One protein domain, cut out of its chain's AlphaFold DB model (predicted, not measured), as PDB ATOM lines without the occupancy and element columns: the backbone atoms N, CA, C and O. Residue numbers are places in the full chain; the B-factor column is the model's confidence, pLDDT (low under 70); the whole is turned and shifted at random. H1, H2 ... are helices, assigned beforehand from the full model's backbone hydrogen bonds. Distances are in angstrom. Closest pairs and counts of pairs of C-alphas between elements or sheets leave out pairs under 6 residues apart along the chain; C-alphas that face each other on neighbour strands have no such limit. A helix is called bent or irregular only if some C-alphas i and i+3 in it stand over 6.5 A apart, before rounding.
ATOM      1  N   ILE A 793      50.235   4.801  35.664       72.06
ATOM      2  CA  ILE A 793      49.686   3.453  35.409       72.06
ATOM      3  C   ILE A 793      49.736   2.583  36.679       72.06
ATOM      4  O   ILE A 793      48.763   1.900  36.989       72.06
ATOM      5  N   LEU A 794      50.820   2.649  37.463       73.75
ATOM      6  CA  LEU A 794      50.919   1.944  38.750       73.75
ATOM      7  C   LEU A 794      49.898   2.434  39.788       73.75
ATOM      8  O   LEU A 794      49.312   1.625  40.508       73.75
ATOM      9  N   LEU A 795      49.668   3.749  39.861       78.75
ATOM     10  CA  LEU A 795      48.648   4.334  40.731       78.75
ATOM     11  C   LEU A 795      47.238   3.898  40.297       78.75
ATOM     12  O   LEU A 795      46.449   3.444  41.125       78.75
ATOM     13  N   LEU A 796      46.951   3.945  38.994       81.06
ATOM     14  CA  LEU A 796      45.673   3.509  38.435       81.06
ATOM     15  C   LEU A 796      45.432   2.005  38.634       81.06
ATOM     16  O   LEU A 796      44.301   1.612  38.902       81.06
ATOM     17  N   TYR A 797      46.474   1.166  38.594       81.88
ATOM     18  CA  TYR A 797      46.347  -0.259  38.915       81.88
ATOM     19  C   TYR A 797      45.960  -0.497  40.381       81.88
ATOM     20  O   TYR A 797      45.164  -1.392  40.665       81.88
ATOM     21  N   ARG A 798      46.468   0.319  41.314       80.00
ATOM     22  CA  ARG A 798      46.084   0.240  42.735       80.00
ATOM     23  C   ARG A 798      44.635   0.675  42.986       80.00
ATOM     24  O   ARG A 798      44.005   0.100  43.863       80.00
ATOM     25  N   ILE A 799      44.121   1.647  42.227       81.75
ATOM     26  CA  ILE A 799      42.780   2.231  42.425       81.75
ATOM     27  C   ILE A 799      41.695   1.490  41.620       81.75
ATOM     28  O   ILE A 799      40.669   1.109  42.170       81.75
ATOM     29  N   ALA A 800      41.916   1.273  40.321       82.12
ATOM     30  CA  ALA A 800      40.927   0.756  39.362       82.12
ATOM     31  C   ALA A 800      41.318  -0.602  38.734       82.12
ATOM     32  O   ALA A 800      40.672  -1.089  37.795       82.12
ATOM     33  N   GLY A 801      42.389  -1.228  39.233       84.50
ATOM     34  CA  GLY A 801      42.820  -2.566  38.836       84.50
ATOM     35  C   GLY A 801      43.189  -2.702  37.357       84.50
ATOM     36  O   GLY A 801      43.504  -1.743  36.648       84.50
ATOM     37  N   ARG A 802      43.129  -3.947  36.868       85.19
ATOM     38  CA  ARG A 802      43.452  -4.296  35.475       85.19
ATOM     39  C   ARG A 802      42.548  -3.573  34.467       85.19
ATOM     40  O   ARG A 802      43.045  -3.101  33.450       85.19
ATOM     41  N   ARG A 803      41.240  -3.479  34.746       85.94
ATOM     42  CA  ARG A 803      40.248  -2.888  33.828       85.94
ATOM     43  C   ARG A 803      40.507  -1.394  33.601       85.94
ATOM     44  O   ARG A 803      40.573  -0.980  32.448       85.94
ATOM     45  N   GLY A 804      40.756  -0.622  34.664       85.25
ATOM     46  CA  GLY A 804      41.124   0.794  34.538       85.25
ATOM     47  C   GLY A 804      42.422   1.008  33.752       85.25
ATOM     48  O   GLY A 804      42.493   1.888  32.898       85.25
ATOM     49  N   CYS A 805      43.428   0.150  33.957       85.31
ATOM     50  CA  CYS A 805      44.678   0.227  33.197       85.31
ATOM     51  C   CYS A 805      44.482  -0.067  31.704       85.31
ATOM     52  O   CYS A 805      45.011   0.664  30.875       85.31
ATOM     53  N   VAL A 806      43.702  -1.095  31.346       86.12
ATOM     54  CA  VAL A 806      43.404  -1.418  29.937       86.12
ATOM     55  C   VAL A 806      42.594  -0.300  29.267       86.12
ATOM     56  O   VAL A 806      42.881   0.039  28.122       86.12
ATOM     57  N   PHE A 807      41.660   0.340  29.978       86.75
ATOM     58  CA  PHE A 807      40.966   1.537  29.480       86.75
ATOM     59  C   PHE A 807      41.941   2.694  29.189       86.75
ATOM     60  O   PHE A 807      41.890   3.287  28.114       86.75
ATOM     61  N   LEU A 808      42.896   2.966  30.088       83.56
ATOM     62  CA  LEU A 808      43.931   3.977  29.844       83.56
ATOM     63  C   LEU A 808      44.859   3.597  28.671       83.56
ATOM     64  O   LEU A 808      45.258   4.468  27.898       83.56
ATOM     65  N   LEU A 809      45.171   2.309  28.481       84.94
ATOM     66  CA  LEU A 809      45.914   1.849  27.300       84.94
ATOM     67  C   LEU A 809      45.132   2.086  25.999       84.94
ATOM     68  O   LEU A 809      45.736   2.525  25.024       84.94
ATOM     69  N   TRP A 810      43.807   1.912  25.988       87.00
ATOM     70  CA  TRP A 810      42.970   2.247  24.827       87.00
ATOM     71  C   TRP A 810      42.968   3.740  24.457       87.00
ATOM     72  O   TRP A 810      42.680   4.064  23.309       87.00
ATOM     73  N   LEU A 811      43.351   4.641  25.369       82.31
ATOM     74  CA  LEU A 811      43.597   6.060  25.064       82.31
ATOM     75  C   LEU A 811      45.044   6.308  24.594       82.31
ATOM     76  O   LEU A 811      45.282   7.033  23.629       82.31
ATOM     77  N   ILE A 812      46.027   5.690  25.257       80.94
ATOM     78  CA  ILE A 812      47.462   5.937  25.027       80.94
ATOM     79  C   ILE A 812      47.991   5.249  23.755       80.94
ATOM     80  O   ILE A 812      48.832   5.803  23.039       80.94
ATOM     81  N   VAL A 813      47.542   4.031  23.462       84.88
ATOM     82  CA  VAL A 813      48.101   3.206  22.384       84.88
ATOM     83  C   VAL A 813      47.720   3.702  20.984       84.88
ATOM     84  O   VAL A 813      48.625   3.742  20.147       84.88
ATOM     85  N   PRO A 814      46.483   4.164  20.689       86.00
ATOM     86  CA  PRO A 814      46.174   4.783  19.399       86.00
ATOM     87  C   PRO A 814      47.073   5.984  19.082       86.00
ATOM     88  O   PRO A 814      47.553   6.100  17.956       86.00
ATOM     89  N   TYR A 815      47.397   6.821  20.075       79.94
ATOM     90  CA  TYR A 815      48.353   7.921  19.909       79.94
ATOM     91  C   TYR A 815      49.744   7.417  19.481       79.94
ATOM     92  O   TYR A 815      50.321   7.930  18.518       79.94
ATOM     93  N   PHE A 816      50.283   6.375  20.125       77.25
ATOM     94  CA  PHE A 816      51.566   5.787  19.713       77.25
ATOM     95  C   PHE A 816      51.496   5.070  18.355       77.25
ATOM     96  O   PHE A 816      52.439   5.169  17.569       77.25
ATOM     97  N   TYR A 817      50.384   4.400  18.047       83.69
ATOM     98  CA  TYR A 817      50.163   3.737  16.761       83.69
ATOM     99  C   TYR A 817      50.107   4.739  15.601       83.69
ATOM    100  O   TYR A 817      50.703   4.504  14.549       83.69
ATOM    101  N   LEU A 818      49.456   5.891  15.796       77.38
ATOM    102  CA  LEU A 818      49.392   6.975  14.814       77.38
ATOM    103  C   LEU A 818      50.744   7.700  14.663       77.38
ATOM    104  O   LEU A 818      51.156   7.977  13.532       77.38
ATOM    105  N   THR A 819      51.473   7.942  15.760       65.94
ATOM    106  CA  THR A 819      52.716   8.747  15.763       65.94
ATOM    107  C   THR A 819      54.025   7.978  15.514       65.94
ATOM    108  O   THR A 819      55.027   8.607  15.163       65.94
ATOM    109  N   ASP A 820      54.080   6.646  15.650       74.31
ATOM    110  CA  ASP A 820      55.256   5.836  15.271       74.31
ATOM    111  C   ASP A 820      55.049   5.113  13.929       74.31
ATOM    112  O   ASP A 820      54.901   3.893  13.830       74.31
ATOM    113  N   GLY A 821      55.097   5.898  12.850       79.19
ATOM    114  CA  GLY A 821      55.033   5.407  11.470       79.19
ATOM    115  C   GLY A 821      56.216   4.530  11.022       79.19
ATOM    116  O   GLY A 821      56.248   4.133   9.855       79.19
ATOM    117  N   ARG A 822      57.206   4.226  11.881       78.44
ATOM    118  CA  ARG A 822      58.228   3.197  11.606       78.44
ATOM    119  C   ARG A 822      57.810   1.866  12.225       78.44
ATOM    120  O   ARG A 822      57.705   0.893  11.489       78.44
ATOM    121  N   ARG A 823      57.504   1.827  13.527       80.06
ATOM    122  CA  ARG A 823      57.010   0.607  14.197       80.06
ATOM    123  C   ARG A 823      55.686   0.122  13.602       80.06
ATOM    124  O   ARG A 823      55.497  -1.083  13.475       80.06
ATOM    125  N   ARG A 824      54.803   1.042  13.181       88.44
ATOM    126  CA  ARG A 824      53.541   0.707  12.496       88.44
ATOM    127  C   ARG A 824      53.767  -0.056  11.191       88.44
ATOM    128  O   ARG A 824      53.008  -0.976  10.919       88.44
ATOM    129  N   ARG A 825      54.791   0.309  10.406       86.69
ATOM    130  CA  ARG A 825      55.154  -0.433   9.187       86.69
ATOM    131  C   ARG A 825      55.648  -1.825   9.549       86.69
ATOM    132  O   ARG A 825      54.928  -2.762   9.259       86.69
ATOM    133  N   HIS A 826      56.712  -1.947  10.346       88.56
ATOM    134  CA  HIS A 826      57.276  -3.258  10.726       88.56
ATOM    135  C   HIS A 826      56.252  -4.223  11.360       88.56
ATOM    136  O   HIS A 826      56.309  -5.427  11.125       88.56
ATOM    137  N   SER A 827      55.273  -3.705  12.112       91.94
ATOM    138  CA  SER A 827      54.113  -4.469  12.607       91.94
ATOM    139  C   SER A 827      53.225  -5.003  11.474       91.94
ATOM    140  O   SER A 827      52.940  -6.197  11.434       91.94
ATOM    141  N   LEU A 828      52.817  -4.147  10.531       91.75
ATOM    142  CA  LEU A 828      52.019  -4.545   9.367       91.75
ATOM    143  C   LEU A 828      52.817  -5.413   8.377       91.75
ATOM    144  O   LEU A 828      52.238  -6.317   7.787       91.75
ATOM    145  N   ASP A 829      54.127  -5.201   8.243       91.19
ATOM    146  CA  ASP A 829      55.025  -5.998   7.401       91.19
ATOM    147  C   ASP A 829      55.127  -7.438   7.942       91.19
ATOM    148  O   ASP A 829      54.983  -8.404   7.192       91.19
ATOM    149  N   PHE A 830      55.294  -7.598   9.263       93.75
ATOM    150  CA  PHE A 830      55.248  -8.903   9.933       93.75
ATOM    151  C   PHE A 830      53.877  -9.579   9.780       93.75
ATOM    152  O   PHE A 830      53.798 -10.723   9.330       93.75
ATOM    153  N   LEU A 831      52.790  -8.874  10.120       93.56
ATOM    154  CA  LEU A 831      51.428  -9.409  10.011       93.56
ATOM    155  C   LEU A 831      51.066  -9.748   8.555       93.56
ATOM    156  O   LEU A 831      50.311 -10.687   8.314       93.56
ATOM    157  N   GLY A 832      51.630  -9.023   7.586       92.62
ATOM    158  CA  GLY A 832      51.496  -9.277   6.156       92.62
ATOM    159  C   GLY A 832      52.135 -10.597   5.749       92.62
ATOM    160  O   GLY A 832      51.479 -11.398   5.092       92.62
ATOM    161  N   ARG A 833      53.365 -10.870   6.207       92.19
ATOM    162  CA  ARG A 833      54.047 -12.156   5.974       92.19
ATOM    163  C   ARG A 833      53.312 -13.317   6.648       92.19
ATOM    164  O   ARG A 833      53.080 -14.329   5.997       92.19
ATOM    165  N   VAL A 834      52.857 -13.152   7.896       93.31
ATOM    166  CA  VAL A 834      52.011 -14.149   8.589       93.31
ATOM    167  C   VAL A 834      50.746 -14.464   7.790       93.31
ATOM    168  O   VAL A 834      50.424 -15.633   7.588       93.31
ATOM    169  N   ARG A 835      50.014 -13.439   7.339       92.75
ATOM    170  CA  ARG A 835      48.767 -13.643   6.594       92.75
ATOM    171  C   ARG A 835      49.006 -14.233   5.210       92.75
ATOM    172  O   ARG A 835      48.311 -15.177   4.855       92.75
ATOM    173  N   ALA A 836      50.031 -13.781   4.489       90.00
ATOM    174  CA  ALA A 836      50.433 -14.374   3.214       90.00
ATOM    175  C   ALA A 836      50.783 -15.868   3.358       90.00
ATOM    176  O   ALA A 836      50.300 -16.678   2.573       90.00
ATOM    177  N   PHE A 837      51.524 -16.248   4.407       90.06
ATOM    178  CA  PHE A 837      51.870 -17.644   4.707       90.06
ATOM    179  C   PHE A 837      50.643 -18.530   5.004       90.06
ATOM    180  O   PHE A 837      50.685 -19.737   4.791       90.06
ATOM    181  N   ARG A 838      49.530 -17.938   5.464       89.81
ATOM    182  CA  ARG A 838      48.236 -18.617   5.668       89.81
ATOM    183  C   ARG A 838      47.263 -18.514   4.479       89.81
ATOM    184  O   ARG A 838      46.179 -19.082   4.551       89.81
ATOM    185  N   GLY A 839      47.581 -17.747   3.432       87.25
ATOM    186  CA  GLY A 839      46.627 -17.396   2.367       87.25
ATOM    187  C   GLY A 839      45.530 -16.393   2.776       87.25
ATOM    188  O   GLY A 839      44.517 -16.268   2.091       87.25
ATOM    189  N   GLU A 840      45.699 -15.668   3.887       90.19
ATOM    190  CA  GLU A 840      44.758 -14.644   4.362       90.19
ATOM    191  C   GLU A 840      44.945 -13.279   3.658       90.19
ATOM    192  O   GLU A 840      46.032 -12.915   3.210       90.19
ATOM    193  N   LYS A 841      43.880 -12.459   3.637       88.00
ATOM    194  CA  LYS A 841      43.908 -11.067   3.135       88.00
ATOM    195  C   LYS A 841      44.866 -10.182   3.958       88.00
ATOM    196  O   LYS A 841      44.897 -10.328   5.178       88.00
ATOM    197  N   PRO A 842      45.589  -9.216   3.356       88.50
ATOM    198  CA  PRO A 842      46.598  -8.412   4.057       88.50
ATOM    199  C   PRO A 842      46.051  -7.650   5.285       88.50
ATOM    200  O   PRO A 842      44.862  -7.321   5.332       88.50
ATOM    201  N   PRO A 843      46.896  -7.358   6.295       91.12
ATOM    202  CA  PRO A 843      46.481  -6.702   7.533       91.12
ATOM    203  C   PRO A 843      46.035  -5.253   7.326       91.12
ATOM    204  O   PRO A 843      46.697  -4.457   6.660       91.12
ATOM    205  N   GLY A 844      44.922  -4.899   7.965       89.44
ATOM    206  CA  GLY A 844      44.427  -3.532   8.042       89.44
ATOM    207  C   GLY A 844      44.987  -2.770   9.244       89.44
ATOM    208  O   GLY A 844      45.653  -3.316  10.125       89.44
ATOM    209  N   TRP A 845      44.638  -1.485   9.339       86.38
ATOM    210  CA  TRP A 845      45.039  -0.629  10.465       86.38
ATOM    211  C   TRP A 845      44.572  -1.161  11.833       86.38
ATOM    212  O   TRP A 845      45.244  -0.951  12.841       86.38
ATOM    213  N   ARG A 846      43.445  -1.889  11.870       90.31
ATOM    214  CA  ARG A 846      42.929  -2.544  13.082       90.31
ATOM    215  C   ARG A 846      43.866  -3.644  13.582       90.31
ATOM    216  O   ARG A 846      44.129  -3.700  14.777       90.31
ATOM    217  N   ASP A 847      44.408  -4.464  12.682       91.38
ATOM    218  CA  ASP A 847      45.313  -5.564  13.036       91.38
ATOM    219  C   ASP A 847      46.613  -5.025  13.657       91.38
ATOM    220  O   ASP A 847      47.042  -5.480  14.718       91.38
ATOM    221  N   GLY A 848      47.190  -3.976  13.056       91.12
ATOM    222  CA  GLY A 848      48.361  -3.290  13.611       91.12
ATOM    223  C   GLY A 848      48.085  -2.590  14.951       91.12
ATOM    224  O   GLY A 848      48.944  -2.596  15.832       91.12
ATOM    225  N   LEU A 849      46.888  -2.024  15.150       91.00
ATOM    226  CA  LEU A 849      46.503  -1.436  16.438       91.00
ATOM    227  C   LEU A 849      46.347  -2.511  17.529       91.00
ATOM    228  O   LEU A 849      46.815  -2.308  18.647       91.00
ATOM    229  N   ILE A 850      45.760  -3.668  17.204       92.50
ATOM    230  CA  ILE A 850      45.648  -4.824  18.113       92.50
ATOM    231  C   ILE A 850      47.039  -5.359  18.496       92.50
ATOM    232  O   ILE A 850      47.285  -5.671  19.660       92.50
ATOM    233  N   HIS A 851      47.977  -5.406  17.548       94.00
ATOM    234  CA  HIS A 851      49.374  -5.792  17.788       94.00
ATOM    235  C   HIS A 851      50.088  -4.822  18.746       94.00
ATOM    236  O   HIS A 851      50.759  -5.249  19.688       94.00
ATOM    237  N   PHE A 852      49.880  -3.513  18.576       90.81
ATOM    238  CA  PHE A 852      50.375  -2.489  19.503       90.81
ATOM    239  C   PHE A 852      49.714  -2.576  20.893       90.81
ATOM    240  O   PHE A 852      50.410  -2.448  21.901       90.81
ATOM    241  N   MET A 853      48.402  -2.835  20.963       90.75
ATOM    242  CA  MET A 853      47.688  -3.064  22.227       90.75
ATOM    243  C   MET A 853      48.252  -4.280  22.970       90.75
ATOM    244  O   MET A 853      48.564  -4.167  24.152       90.75
ATOM    245  N   SER A 854      48.479  -5.406  22.285       91.94
ATOM    246  CA  SER A 854      49.052  -6.615  22.899       91.94
ATOM    247  C   SER A 854      50.446  -6.359  23.483       91.94
ATOM    248  O   SER A 854      50.761  -6.851  24.566       91.94
ATOM    249  N   PHE A 855      51.271  -5.536  22.828       89.38
ATOM    250  CA  PHE A 855      52.580  -5.149  23.365       89.38
ATOM    251  C   PHE A 855      52.468  -4.276  24.623       89.38
ATOM    252  O   PHE A 855      53.195  -4.486  25.597       89.38
ATOM    253  N   ALA A 856      51.541  -3.316  24.632       86.12
ATOM    254  CA  ALA A 856      51.285  -2.487  25.805       86.12
ATOM    255  C   ALA A 856      50.722  -3.315  26.976       86.12
ATOM    256  O   ALA A 856      51.138  -3.141  28.124       86.12
TER     257      ALA A 856
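Overview. This is residues 793 to 856 of the 1076 residues of an uncharacterized protein of Telmatospirillum siberiense (UniProt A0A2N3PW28). H1 and H2 form a wide V joined by a tight link, and H3 folds back into its opening, packing on both arms. At the far end of H1, a kink of 140 degrees near residue 800 folds its first turns back. The printed part has 64 residues, all helix in class, in the order H1, H2, H3; it is loose, radius of gyration of the C-alphas 14.2 A, and elongated, spanning 44 by 23 by 13 A.

Along the chain. H1, residues 793 to 819, begins at C-alpha (49.686, 3.453, 35.409) and measures 20.6 A; it is irregular, C-alphas 799 and 802 being 9.6 A apart. H2, residues 823 to 838, measures 22.8 A. H3, residues 845 to 856, measures 16.7 A and ends at C-alpha (51.285, -2.487, 25.805).

Arrangement. H1 and H2 only just touch, with 3 pairs of C-alphas within 8 A, and only at the corner, about perpendicular at 86 degrees; the closest C-alphas, Tyr 817 and Arg 824, are 6.2 A apart. Residues 809 to 817 of H1 touch H3, closest C-alphas Val 813 and Met 853, 6.3 A, at a steep tilt of 39 degrees, opposite ways. Residues 824 to 831 of H2 touch residues 847 to 851 of H3, closest C-alphas Leu 828 and Gly 848, 5.7 A. In H2 and H3 every O i to N i+4 pair is within hydrogen-bond range; in H1, 19 of 23.

Size, cuts and confidence. The C-alphas farthest apart, Ile 799 and Gly 839, are 44.8 A apart. The printed part has no cut, and neither link is long. Mean pLDDT of the printed part is 86.0; residue 819 is under 70.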